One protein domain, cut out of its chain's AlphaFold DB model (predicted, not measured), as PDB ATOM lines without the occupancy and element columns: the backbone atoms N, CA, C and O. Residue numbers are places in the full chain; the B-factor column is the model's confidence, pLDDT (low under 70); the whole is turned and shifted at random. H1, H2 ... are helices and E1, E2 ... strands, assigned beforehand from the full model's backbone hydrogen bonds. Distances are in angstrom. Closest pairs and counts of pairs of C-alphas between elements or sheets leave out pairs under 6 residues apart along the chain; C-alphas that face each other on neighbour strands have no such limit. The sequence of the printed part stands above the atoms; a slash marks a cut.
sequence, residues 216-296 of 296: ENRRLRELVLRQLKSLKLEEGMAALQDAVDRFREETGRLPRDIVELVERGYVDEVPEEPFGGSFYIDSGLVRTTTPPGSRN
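AT A GLANCE: This is residues 216 to 296 of the 296 residues of an uncharacterized protein of candidate division WOR-3 bacterium (UniProt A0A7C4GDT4). One long straight helix, H1, makes the length of this rod-shaped domain, and after its end the chain folds back along it. The returning part holds the short helix H2, a long unnamed stretch, residues 264 to 278, the small two-stranded hairpin E1 and E2 beside residues 233 to 245 of H1, and the short helix H3 near residues 226 to 230 of H1; residues 216 to 222, of which 218 to 222 belong to H1, stick out at the end of the rod where H1 begins. The printed part has 81 residues with three named helices and two named strands, in the order H1, H2, E1, E2, H3; the sheet, E1 - E2, is antiparallel and the class is mostly helix. The whole is loose, with a radius of gyration of the C-alphas of 14.8 A, and spans 52 by 21 by 18 A.

IN THESE COORDINATES: E1 is residues 279 to 282, 9.9 A from first to last C-alpha, beginning at C-alpha 279 (32.069, -19.446, -38.248). E2 is residues 285 to 288, 10.1 A long. H1 is residues 218 to 251, 49.5 A from C-alpha 218 at (37.889, -5.883, -10.896) to C-alpha 251 at (30.129, -14.998, -58.956). H2 is residues 258 to 263, 9.1 A long. H3 is residues 292 to 295, 5.5 A long, ending at C-alpha 295 (28.462, -13.339, -24.988).

HOW THE PARTS SIT: E1 and E2 form a hairpin, antiparallel at 140 degrees between their directions. N 280 and O 287, at 2.9 A, and N 287 and O 280, at 2.8 A, are within hydrogen-bond range. E2 and H1 have 9 pairs of C-alphas within 8 A, the closest those of Gln 241 and Val 286, 5.6 A apart. E1 and H1 have 1 such pair, Met 237 and Phe 279, at 7.6 A. H1 touches H2 with residues 240 to 247 alone, at a steep tilt of 60 degrees, the same way; the closest C-alphas, those of Ala 243 and Leu 261, are 6.9 A apart. The closest C-alphas of H2 and E1, those of Ile 258 and Tyr 280, are 6.4 A apart. H1 and H3 only just touch, with 3 pairs of C-alphas within 8 A, through residues 226 to 230 of H1 alone; the closest are those of Ser 230 and Arg 295, at 6.1 A. H2 is apart from E2 and from H3, and E1 is apart from H3. In H1 and H2 every O i to N i+4 pair is within hydrogen-bond range; H3 is too short for such a pair.

THE WHOLE: The C-alphas of Glu 216 and Gly 252 are the two farthest apart, 52.5 A. Residues 216 to 222, of which 218 to 222 belong to H1, stand free. The printed part has no cut and ends at the chain's last residue, 296. The link from H2 to E1, 15 residues, is long; those from E1 to E2 and from E2 to H3 are tight. The mean pLDDT of the printed part is 91.4, and residues 292 to 296 are under 70.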
ATOM      1  N   GLU A 216      39.795   0.689 -11.357       90.06
ATOM      2  CA  GLU A 216      40.301  -0.284 -10.376       90.06
ATOM      3  C   GLU A 216      39.274  -1.382 -10.054       90.06
ATOM      4  O   GLU A 216      39.589  -2.383  -9.409       90.06
ATOM      5  N   ASN A 217      38.033  -1.240 -10.531       91.56
ATOM      6  CA  ASN A 217      36.977  -2.203 -10.260       91.56
ATOM      7  C   ASN A 217      37.224  -3.502 -11.040       91.56
ATOM      8  O   ASN A 217      37.012  -3.577 -12.252       91.56
ATOM      9  N   ARG A 218      37.613  -4.560 -10.321       93.00
ATOM     10  CA  ARG A 218      37.889  -5.883 -10.896       93.00
ATOM     11  C   ARG A 218      36.726  -6.440 -11.725       93.00
ATOM     12  O   ARG A 218      36.963  -6.964 -12.809       93.00
ATOM     13  N   ARG A 219      35.477  -6.282 -11.268       90.31
ATOM     14  CA  ARG A 219      34.295  -6.761 -12.011       90.31
ATOM     15  C   ARG A 219      34.111  -6.002 -13.323       90.31
ATOM     16  O   ARG A 219      33.717  -6.599 -14.322       90.31
ATOM     17  N   LEU A 220      34.406  -4.701 -13.329       89.88
ATOM     18  CA  LEU A 220      34.371  -3.903 -14.553       89.88
ATOM     19  C   LEU A 220      35.493  -4.322 -15.510       89.88
ATOM     20  O   LEU A 220      35.218  -4.512 -16.687       89.88
ATOM     21  N   ARG A 221      36.716  -4.562 -15.020       93.25
ATOM     22  CA  ARG A 221      37.810  -5.098 -15.851       93.25
ATOM     23  C   ARG A 221      37.441  -6.433 -16.499       93.25
ATOM     24  O   ARG A 221      37.644  -6.606 -17.696       93.25
ATOM     25  N   GLU A 222      36.859  -7.355 -15.734       93.38
ATOM     26  CA  GLU A 222      36.381  -8.645 -16.248       93.38
ATOM     27  C   GLU A 222      35.269  -8.475 -17.293       93.38
ATOM     28  O   GLU A 222      35.279  -9.161 -18.316       93.38
ATOM     29  N   LEU A 223      34.338  -7.536 -17.076       91.19
ATOM     30  CA  LEU A 223      33.325  -7.172 -18.070       91.19
ATOM     31  C   LEU A 223      33.978  -6.657 -19.358       91.19
ATOM     32  O   LEU A 223      33.626  -7.127 -20.434       91.19
ATOM     33  N   VAL A 224      34.930  -5.726 -19.261       93.19
ATOM     34  CA  VAL A 224      35.602  -5.160 -20.438       93.19
ATOM     35  C   VAL A 224      36.347  -6.236 -21.227       93.19
ATOM     36  O   VAL A 224      36.256  -6.259 -22.449       93.19
ATOM     37  N   LEU A 225      37.025  -7.173 -20.558       94.06
ATOM     38  CA  LEU A 225      37.680  -8.294 -21.240       94.06
ATOM     39  C   LEU A 225      36.681  -9.165 -22.012       94.06
ATOM     40  O   LEU A 225      36.976  -9.577 -23.132       94.06
ATOM     41  N   ARG A 226      35.488  -9.415 -21.453       91.88
ATOM     42  CA  ARG A 226      34.413 -10.107 -22.185       91.88
ATOM     43  C   ARG A 226      33.921  -9.286 -23.375       91.88
ATOM     44  O   ARG A 226      33.796  -9.832 -24.461       91.88
ATOM     45  N   GLN A 227      33.721  -7.981 -23.201       92.62
ATOM     46  CA  GLN A 227      33.287  -7.094 -24.284       92.62
ATOM     47  C   GLN A 227      34.317  -7.003 -25.416       92.62
ATOM     48  O   GLN A 227      33.935  -6.997 -26.579       92.62
ATOM     49  N   LEU A 228      35.616  -7.021 -25.109       94.50
ATOM     50  CA  LEU A 228      36.678  -7.089 -26.118       94.50
ATOM     51  C   LEU A 228      36.663  -8.413 -26.899       94.50
ATOM     52  O   LEU A 228      36.943  -8.407 -28.096       94.50
ATOM     53  N   LYS A 229      36.310  -9.535 -26.256       93.88
ATOM     54  CA  LYS A 229      36.088 -10.809 -26.960       93.88
ATOM     55  C   LYS A 229      34.857 -10.746 -27.859       93.88
ATOM     56  O   LYS A 229      34.954 -11.113 -29.024       93.88
ATOM     57  N   SER A 230      33.733 -10.239 -27.355       92.19
ATOM     58  CA  SER A 230      32.520 -10.047 -28.162       92.19
ATOM     59  C   SER A 230      32.778  -9.122 -29.354       92.19
ATOM     60  O   SER A 230      32.345  -9.422 -30.459       92.19
ATOM     61  N   LEU A 231      33.570  -8.064 -29.165       93.75
ATOM     62  CA  LEU A 231      33.978  -7.160 -30.237       93.75
ATOM     63  C   LEU A 231      34.787  -7.876 -31.325       93.75
ATOM     64  O   LEU A 231      34.489  -7.713 -32.501       93.75
ATOM     65  N   LYS A 232      35.778  -8.697 -30.941       93.94
ATOM     66  CA  LYS A 232      36.571  -9.499 -31.891       93.94
ATOM     67  C   LYS A 232      35.688 -10.477 -32.676       93.94
ATOM     68  O   LYS A 232      35.909 -10.687 -33.863       93.94
ATOM     69  N   LEU A 233      34.680 -11.055 -32.021       93.38
ATOM     70  CA  LEU A 233      33.702 -11.921 -32.675       93.38
ATOM     71  C   LEU A 233      32.881 -11.150 -33.719       93.38
ATOM     72  O   LEU A 233      32.771 -11.602 -34.854       93.38
ATOM     73  N   GLU A 234      32.318 -10.000 -33.344       92.25
ATOM     74  CA  GLU A 234      31.510  -9.159 -34.237       92.25
ATOM     75  C   GLU A 234      32.314  -8.650 -35.440       92.25
ATOM     76  O   GLU A 234      31.826  -8.708 -36.566       92.25
ATOM     77  N   GLU A 235      33.558  -8.228 -35.215       93.62
ATOM     78  CA  GLU A 235      34.496  -7.811 -36.262       93.62
ATOM     79  C   GLU A 235      34.788  -8.951 -37.248       93.62
ATOM     80  O   GLU A 235      34.692  -8.760 -38.460       93.62
ATOM     81  N   GLY A 236      35.069 -10.157 -36.740       94.25
ATOM     82  CA  GLY A 236      35.272 -11.339 -37.577       94.25
ATOM     83  C   GLY A 236      34.028 -11.704 -38.392       94.25
ATOM     84  O   GLY A 236      34.133 -11.990 -39.583       94.25
ATOM     85  N   MET A 237      32.837 -11.638 -37.785       94.00
ATOM     86  CA  MET A 237      31.575 -11.870 -38.498       94.00
ATOM     87  C   MET A 237      31.344 -10.841 -39.605       94.00
ATOM     88  O   MET A 237      30.939 -11.226 -40.699       94.00
ATOM     89  N   ALA A 238      31.601  -9.558 -39.335       93.50
ATOM     90  CA  ALA A 238      31.447  -8.489 -40.317       93.50
ATOM     91  C   ALA A 238      32.418  -8.664 -41.494       93.50
ATOM     92  O   ALA A 238      31.985  -8.650 -42.641       93.50
ATOM     93  N   ALA A 239      33.698  -8.940 -41.223       94.56
ATOM     94  CA  ALA A 239      34.699  -9.173 -42.265       94.56
ATOM     95  C   ALA A 239      34.347 -10.375 -43.162       94.56
ATOM     96  O   ALA A 239      34.480 -10.314 -44.386       94.56
ATOM     97  N   LEU A 240      33.864 -11.467 -42.561       96.31
ATOM     98  CA  LEU A 240      33.395 -12.633 -43.309       96.31
ATOM     99  C   LEU A 240      32.113 -12.330 -44.095       96.31
ATOM    100  O   LEU A 240      31.971 -12.816 -45.214       96.31
ATOM    101  N   GLN A 241      31.188 -11.539 -43.546       96.56
ATOM    102  CA  GLN A 241      29.961 -11.158 -44.247       96.56
ATOM    103  C   GLN A 241      30.279 -10.308 -45.481       96.56
ATOM    104  O   GLN A 241      29.796 -10.623 -46.565       96.56
ATOM    105  N   ASP A 242      31.171  -9.326 -45.348       95.81
ATOM    106  CA  ASP A 242      31.651  -8.513 -46.469       95.81
ATOM    107  C   ASP A 242      32.323  -9.382 -47.549       95.81
ATOM    108  O   ASP A 242      32.209  -9.117 -48.748       95.81
ATOM    109  N   ALA A 243      33.021 -10.453 -47.158       96.81
ATOM    110  CA  ALA A 243      33.585 -11.419 -48.099       96.81
ATOM    111  C   ALA A 243      32.512 -12.264 -48.808       96.81
ATOM    112  O   ALA A 243      32.609 -12.465 -50.018       96.81
ATOM    113  N   VAL A 244      31.478 -12.722 -48.092       97.31
ATOM    114  CA  VAL A 244      30.324 -13.425 -48.681       97.31
ATOM    115  C   VAL A 244      29.593 -12.531 -49.681       97.31
ATOM    116  O   VAL A 244      29.243 -12.991 -50.771       97.31
ATOM    117  N   ASP A 245      29.382 -11.265 -49.329       97.00
ATOM    118  CA  ASP A 245      28.666 -10.310 -50.170       97.00
ATOM    119  C   ASP A 245      29.456 -10.010 -51.451       97.00
ATOM    120  O   ASP A 245      28.900 -10.158 -52.544       97.00
ATOM    121  N   ARG A 246      30.770  -9.750 -51.350       96.69
ATOM    122  CA  ARG A 246      31.658  -9.605 -52.523       96.69
ATOM    123  C   ARG A 246      31.679 -10.857 -53.401       96.69
ATOM    124  O   ARG A 246      31.554 -10.760 -54.619       96.69
ATOM    125  N   PHE A 247      31.773 -12.043 -52.797       97.31
ATOM    126  CA  PHE A 247      31.728 -13.308 -53.533       97.31
ATOM    127  C   PHE A 247      30.424 -13.452 -54.327       97.31
ATOM    128  O   PHE A 247      30.434 -13.866 -55.491       97.31
ATOM    129  N   ARG A 248      29.287 -13.116 -53.707       96.50
ATOM    130  CA  ARG A 248      27.970 -13.196 -54.347       96.50
ATOM    131  C   ARG A 248      27.844 -12.210 -55.501       96.50
ATOM    132  O   ARG A 248      27.290 -12.576 -56.537       96.50
ATOM    133  N   GLU A 249      28.336 -10.990 -55.320       96.56
ATOM    134  CA  GLU A 249      28.330  -9.947 -56.351       96.56
ATOM    135  C   GLU A 249      29.160 -10.346 -57.576       96.56
ATOM    136  O   GLU A 249      28.708 -10.153 -58.704       96.56
ATOM    137  N   GLU A 250      30.326 -10.961 -57.376       96.00
ATOM    138  CA  GLU A 250      31.229 -11.331 -58.473       96.00
ATOM    139  C   GLU A 250      30.854 -12.647 -59.168       96.00
ATOM    140  O   GLU A 250      31.004 -12.778 -60.383       96.00
ATOM    141  N   THR A 251      30.371 -13.643 -58.419       95.19
ATOM    142  CA  THR A 251      30.129 -14.998 -58.956       95.19
ATOM    143  C   THR A 251      28.661 -15.299 -59.258       95.19
ATOM    144  O   THR A 251      28.365 -16.300 -59.914       95.19
ATOM    145  N   GLY A 252      27.729 -14.479 -58.763       95.12
ATOM    146  CA  GLY A 252      26.287 -14.685 -58.914       95.12
ATOM    147  C   GLY A 252      25.703 -15.826 -58.069       95.12
ATOM    148  O   GLY A 252      24.524 -16.147 -58.209       95.12
ATOM    149  N   ARG A 253      26.495 -16.450 -57.186       95.31
ATOM    150  CA  ARG A 253      26.042 -17.502 -56.260       95.31
ATOM    151  C   ARG A 253      26.606 -17.294 -54.858       95.31
ATOM    152  O   ARG A 253      27.562 -16.554 -54.671       95.31
ATOM    153  N   LEU A 254      26.044 -17.989 -53.872       95.12
ATOM    154  CA  LEU A 254      26.627 -18.027 -52.532       95.12
ATOM    155  C   LEU A 254      27.875 -18.933 -52.497       95.12
ATOM    156  O   LEU A 254      27.935 -19.928 -53.240       95.12
ATOM    157  N   PRO A 255      28.868 -18.610 -51.648       95.81
ATOM    158  CA  PRO A 255      29.956 -19.530 -51.337       95.81
ATOM    159  C   PRO A 255      29.408 -20.764 -50.603       95.81
ATOM    160  O   PRO A 255      28.393 -20.690 -49.907       95.81
ATOM    161  N   ARG A 256      30.067 -21.911 -50.780       94.62
ATOM    162  CA  ARG A 256      29.680 -23.191 -50.162       94.62
ATOM    163  C   ARG A 256      29.906 -23.180 -48.653       94.62
ATOM    164  O   ARG A 256      29.075 -23.682 -47.905       94.62
ATOM    165  N   ASP A 257      31.021 -22.602 -48.232       94.75
ATOM    166  CA  ASP A 257      31.442 -22.466 -46.845       94.75
ATOM    167  C   ASP A 257      32.460 -21.318 -46.714       94.75
ATOM    168  O   ASP A 257      32.780 -20.622 -47.681       94.75
ATOM    169  N   ILE A 258      32.954 -21.102 -45.494       94.38
ATOM    170  CA  ILE A 258      33.993 -20.105 -45.213       94.38
ATOM    171  C   ILE A 258      35.338 -20.495 -45.854       94.38
ATOM    172  O   ILE A 258      36.129 -19.619 -46.190       94.38
ATOM    173  N   VAL A 259      35.599 -21.789 -46.060       94.69
ATOM    174  CA  VAL A 259      36.863 -22.275 -46.631       94.69
ATOM    175  C   VAL A 259      36.986 -21.853 -48.094       94.69
ATOM    176  O   VAL A 259      38.040 -21.365 -48.495       94.69
ATOM    177  N   GLU A 260      35.899 -21.920 -48.866       95.50
ATOM    178  CA  GLU A 260      35.872 -21.441 -50.253       95.50
ATOM    179  C   GLU A 260      36.232 -19.950 -50.357       95.50
ATOM    180  O   GLU A 260      36.877 -19.548 -51.326       95.50
ATOM    181  N   LEU A 261      35.864 -19.126 -49.368       95.44
ATOM    182  CA  LEU A 261      36.241 -17.707 -49.347       95.44
ATOM    183  C   LEU A 261      37.755 -17.519 -49.211       95.44
ATOM    184  O   LEU A 261      38.307 -16.621 -49.845       95.44
ATOM    185  N   VAL A 262      38.421 -18.376 -48.434       95.25
ATOM    186  CA  VAL A 262      39.882 -18.359 -48.266       95.25
ATOM    187  C   VAL A 262      40.578 -18.895 -49.514       95.25
ATOM    188  O   VAL A 262      41.462 -18.238 -50.056       95.25
ATOM    189  N   GLU A 263      40.136 -20.040 -50.046       95.19
ATOM    190  CA  GLU A 263      40.700 -20.642 -51.268       95.19
ATOM    191  C   GLU A 263      40.645 -19.696 -52.474       95.19
ATOM    192  O   GLU A 263      41.509 -19.723 -53.351       95.19
ATOM    193  N   ARG A 264      39.602 -18.864 -52.530       94.50
ATOM    194  CA  ARG A 264      39.368 -17.889 -53.599       94.50
ATOM    195  C   ARG A 264      39.981 -16.515 -53.313       94.50
ATOM    196  O   ARG A 264      39.887 -15.648 -54.176       94.50
ATOM    197  N   GLY A 265      40.601 -16.316 -52.148       93.81
ATOM    198  CA  GLY A 265      41.292 -15.076 -51.782       93.81
ATOM    199  C   GLY A 265      40.380 -13.907 -51.398       93.81
ATOM    200  O   GLY A 265      40.822 -12.762 -51.428       93.81
ATOM    201  N   TYR A 266      39.116 -14.154 -51.034       93.62
ATOM    202  CA  TYR A 266      38.244 -13.101 -50.488       93.62
ATOM    203  C   TYR A 266      38.606 -12.746 -49.040       93.62
ATOM    204  O   TYR A 266      38.290 -11.643 -48.584       93.62
ATOM    205  N   VAL A 267      39.260 -13.671 -48.333       93.38
ATOM    206  CA  VAL A 267      39.762 -13.523 -46.962       93.38
ATOM    207  C   VAL A 267      41.132 -14.202 -46.875       93.38
ATOM    208  O   VAL A 267      41.277 -15.310 -47.385       93.38
ATOM    209  N   ASP A 268      42.115 -13.570 -46.229       92.25
ATOM    210  CA  ASP A 268      43.475 -14.125 -46.099       92.25
ATOM    211  C   ASP A 268      43.505 -15.403 -45.246       92.25
ATOM    212  O   ASP A 268      44.145 -16.393 -45.593       92.25
ATOM    213  N   GLU A 269      42.781 -15.390 -44.126       93.06
ATOM    214  CA  GLU A 269      42.628 -16.519 -43.214       93.06
ATOM    215  C   GLU A 269      41.280 -16.447 -42.491       93.06
ATOM    216  O   GLU A 269      40.690 -15.375 -42.350       93.06
ATOM    217  N   VAL A 270      40.774 -17.582 -42.006       91.19
ATOM    218  CA  VAL A 270      39.547 -17.583 -41.198       91.19
ATOM    219  C   VAL A 270      39.836 -16.897 -39.859       91.19
ATOM    220  O   VAL A 270      40.693 -17.392 -39.122       91.19
ATOM    221  N   PRO A 271      39.128 -15.808 -39.498       92.00
ATOM    222  CA  PRO A 271      39.329 -15.153 -38.213       92.00
ATOM    223  C   PRO A 271      39.137 -16.129 -37.049       92.00
ATOM    224  O   PRO A 271      38.262 -16.996 -37.077       92.00
ATOM    225  N   GLU A 272      39.932 -15.968 -35.993       91.94
ATOM    226  CA  GLU A 272      39.772 -16.755 -34.769       91.94
ATOM    227  C   GLU A 272      38.452 -16.401 -34.064       91.94
ATOM    228  O   GLU A 272      38.197 -15.235 -33.749       91.94
ATOM    229  N   GLU A 273      37.647 -17.416 -33.742       92.19
ATOM    230  CA  GLU A 273      36.452 -17.260 -32.914       92.19
ATOM    231  C   GLU A 273      36.857 -17.213 -31.418       92.19
ATOM    232  O   GLU A 273      37.380 -18.192 -30.878       92.19
ATOM    233  N   PRO A 274      36.648 -16.086 -30.710       91.12
ATOM    234  CA  PRO A 274      37.265 -15.827 -29.401       91.12
ATOM    235  C   PRO A 274      36.664 -16.603 -28.212       91.12
ATOM    236  O   PRO A 274      37.144 -16.469 -27.076       91.12
ATOM    237  N   PHE A 275      35.613 -17.386 -28.448       90.75
ATOM    238  CA  PHE A 275      34.942 -18.253 -27.481       90.75
ATOM    239  C   PHE A 275      35.156 -19.747 -27.787       90.75
ATOM    240  O   PHE A 275      34.597 -20.591 -27.086       90.75
ATOM    241  N   GLY A 276      35.999 -20.081 -28.772       88.69
ATOM    242  CA  GLY A 276      36.304 -21.459 -29.174       88.69
ATOM    243  C   GLY A 276      35.257 -22.083 -30.099       88.69
ATOM    244  O   GLY A 276      35.262 -23.299 -30.292       88.69
ATOM    245  N   GLY A 277      34.345 -21.272 -30.640       91.38
ATOM    246  CA  GLY A 277      33.381 -21.682 -31.652       91.38
ATOM    247  C   GLY A 277      33.974 -21.708 -33.062       91.38
ATOM    248  O   GLY A 277      35.185 -21.732 -33.280       91.38
ATOM    249  N   SER A 278      33.096 -21.710 -34.059       92.69
ATOM    250  CA  SER A 278      33.478 -21.624 -35.469       92.69
ATOM    251  C   SER A 278      32.449 -20.831 -36.259       92.69
ATOM    252  O   SER A 278      31.257 -20.829 -35.927       92.69
ATOM    253  N   PHE A 279      32.917 -20.172 -37.314       95.06
ATOM    254  CA  PHE A 279      32.069 -19.446 -38.248       95.06
ATOM    255  C   PHE A 279      31.460 -20.388 -39.284       95.06
ATOM    256  O   PHE A 279      32.111 -21.320 -39.752       95.06
ATOM    257  N   TYR A 280      30.212 -20.129 -39.660       94.81
ATOM    258  CA  TYR A 280      29.523 -20.851 -40.724       94.81
ATOM    259  C   TYR A 280      28.567 -19.927 -41.473       94.81
ATOM    260  O   TYR A 280      28.195 -18.864 -40.977       94.81
ATOM    261  N   ILE A 281      28.167 -20.344 -42.672       95.25
ATOM    262  CA  ILE A 281      27.226 -19.608 -43.515       95.25
ATOM    263  C   ILE A 281      25.869 -20.298 -43.436       95.25
ATOM    264  O   ILE A 281      25.760 -21.502 -43.655       95.25
ATOM    265  N   ASP A 282      24.833 -19.526 -43.142       94.62
ATOM    266  CA  ASP A 282      23.444 -19.969 -43.143       94.62
ATOM    267  C   ASP A 282      22.621 -18.993 -43.976       94.62
ATOM    268  O   ASP A 282      22.487 -17.818 -43.636       94.62
ATOM    269  N   SER A 283      22.085 -19.483 -45.094       91.81
ATOM    270  CA  SER A 283      21.217 -18.702 -45.981       91.81
ATOM    271  C   SER A 283      21.843 -17.370 -46.445       91.81
ATOM    272  O   SER A 283      21.148 -16.374 -46.623       91.81
ATOM    273  N   GLY A 284      23.170 -17.351 -46.633       91.12
ATOM    274  CA  GLY A 284      23.941 -16.167 -47.039       91.12
ATOM    275  C   GLY A 284      24.362 -15.237 -45.896       91.12
ATOM    276  O   GLY A 284      25.001 -14.221 -46.158       91.12
ATOM    277  N   LEU A 285      24.037 -15.578 -44.647       95.00
ATOM    278  CA  LEU A 285      24.455 -14.839 -43.458       95.00
ATOM    279  C   LEU A 285      25.543 -15.596 -42.702       95.00
ATOM    280  O   LEU A 285      25.415 -16.794 -42.438       95.00
ATOM    281  N   VAL A 286      26.589 -14.883 -42.298       95.00
ATOM    282  CA  VAL A 286      27.626 -15.428 -41.423       95.00
ATOM    283  C   VAL A 286      27.088 -15.542 -39.999       95.00
ATOM    284  O   VAL A 286      26.523 -14.604 -39.432       95.00
ATOM    285  N   ARG A 287      27.274 -16.716 -39.400       93.69
ATOM    286  CA  ARG A 287      26.902 -17.038 -38.020       93.69
ATOM    287  C   ARG A 287      28.077 -17.690 -37.296       93.69
ATOM    288  O   ARG A 287      29.067 -18.077 -37.906       93.69
ATOM    289  N   THR A 288      27.954 -17.811 -35.980       93.81
ATOM    290  CA  THR A 288      28.908 -18.527 -35.121       93.81
ATOM    291  C   THR A 288      28.174 -19.596 -34.322       93.81
ATOM    292  O   THR A 288      27.012 -19.406 -33.947       93.81
ATOM    293  N   THR A 289      28.850 -20.711 -34.052       92.06
ATOM    294  CA  THR A 289      28.353 -21.782 -33.172       92.06
ATOM    295  C   THR A 289      28.298 -21.366 -31.699       92.06
ATOM    296  O   THR A 289      27.631 -22.019 -30.897       92.06
ATOM    297  N   THR A 290      28.942 -20.253 -31.340       88.31
ATOM    298  CA  THR A 290      28.952 -19.702 -29.984       88.31
ATOM    299  C   THR A 290      27.561 -19.203 -29.572       88.31
ATOM    300  O   THR A 290      27.040 -18.249 -30.175       88.31
ATOM    301  N   PRO A 291      26.941 -19.785 -28.525       76.75
ATOM    302  CA  PRO A 291      25.579 -19.452 -28.126       76.75
ATOM    303  C   PRO A 291      25.482 -18.025 -27.560       76.75
ATOM    304  O   PRO A 291      26.406 -17.573 -26.879       76.75
ATOM    305  N   PRO A 292      24.352 -17.313 -27.744       67.19
ATOM    306  CA  PRO A 292      24.201 -15.923 -27.298       67.19
ATOM    307  C   PRO A 292      24.495 -15.695 -25.807       67.19
ATOM    308  O   PRO A 292      25.067 -14.675 -25.444       67.19
ATOM    309  N   GLY A 293      24.165 -16.663 -24.943       60.66
ATOM    310  CA  GLY A 293      24.387 -16.566 -23.494       60.66
ATOM    311  C   GLY A 293      25.857 -16.563 -23.066       60.66
ATOM    312  O   GLY A 293      26.162 -16.096 -21.979       60.66
ATOM    313  N   SER A 294      26.772 -17.029 -23.921       62.56
ATOM    314  CA  SER A 294      28.219 -16.968 -23.657       62.56
ATOM    315  C   SER A 294      28.836 -15.592 -23.954       62.56
ATOM    316  O   SER A 294      29.985 -15.340 -23.590       62.56
ATOM    317  N   ARG A 295      28.057 -14.694 -24.578       59.72
ATOM    318  CA  ARG A 295      28.462 -13.339 -24.988       59.72
ATOM    319  C   ARG A 295      28.094 -12.250 -23.965       59.72
ATOM    320  O   ARG A 295      28.583 -11.129 -24.107       59.72
ATOM    321  N   ASN A 296      27.244 -12.570 -22.975       47.50
ATOM    322  CA  ASN A 296      26.703 -11.648 -21.957       47.50
ATOM    323  C   ASN A 296      27.448 -11.742 -20.615       47.50
ATOM    324  O   ASN A 296      27.577 -12.866 -20.086       47.50
TER     325      ASN A 296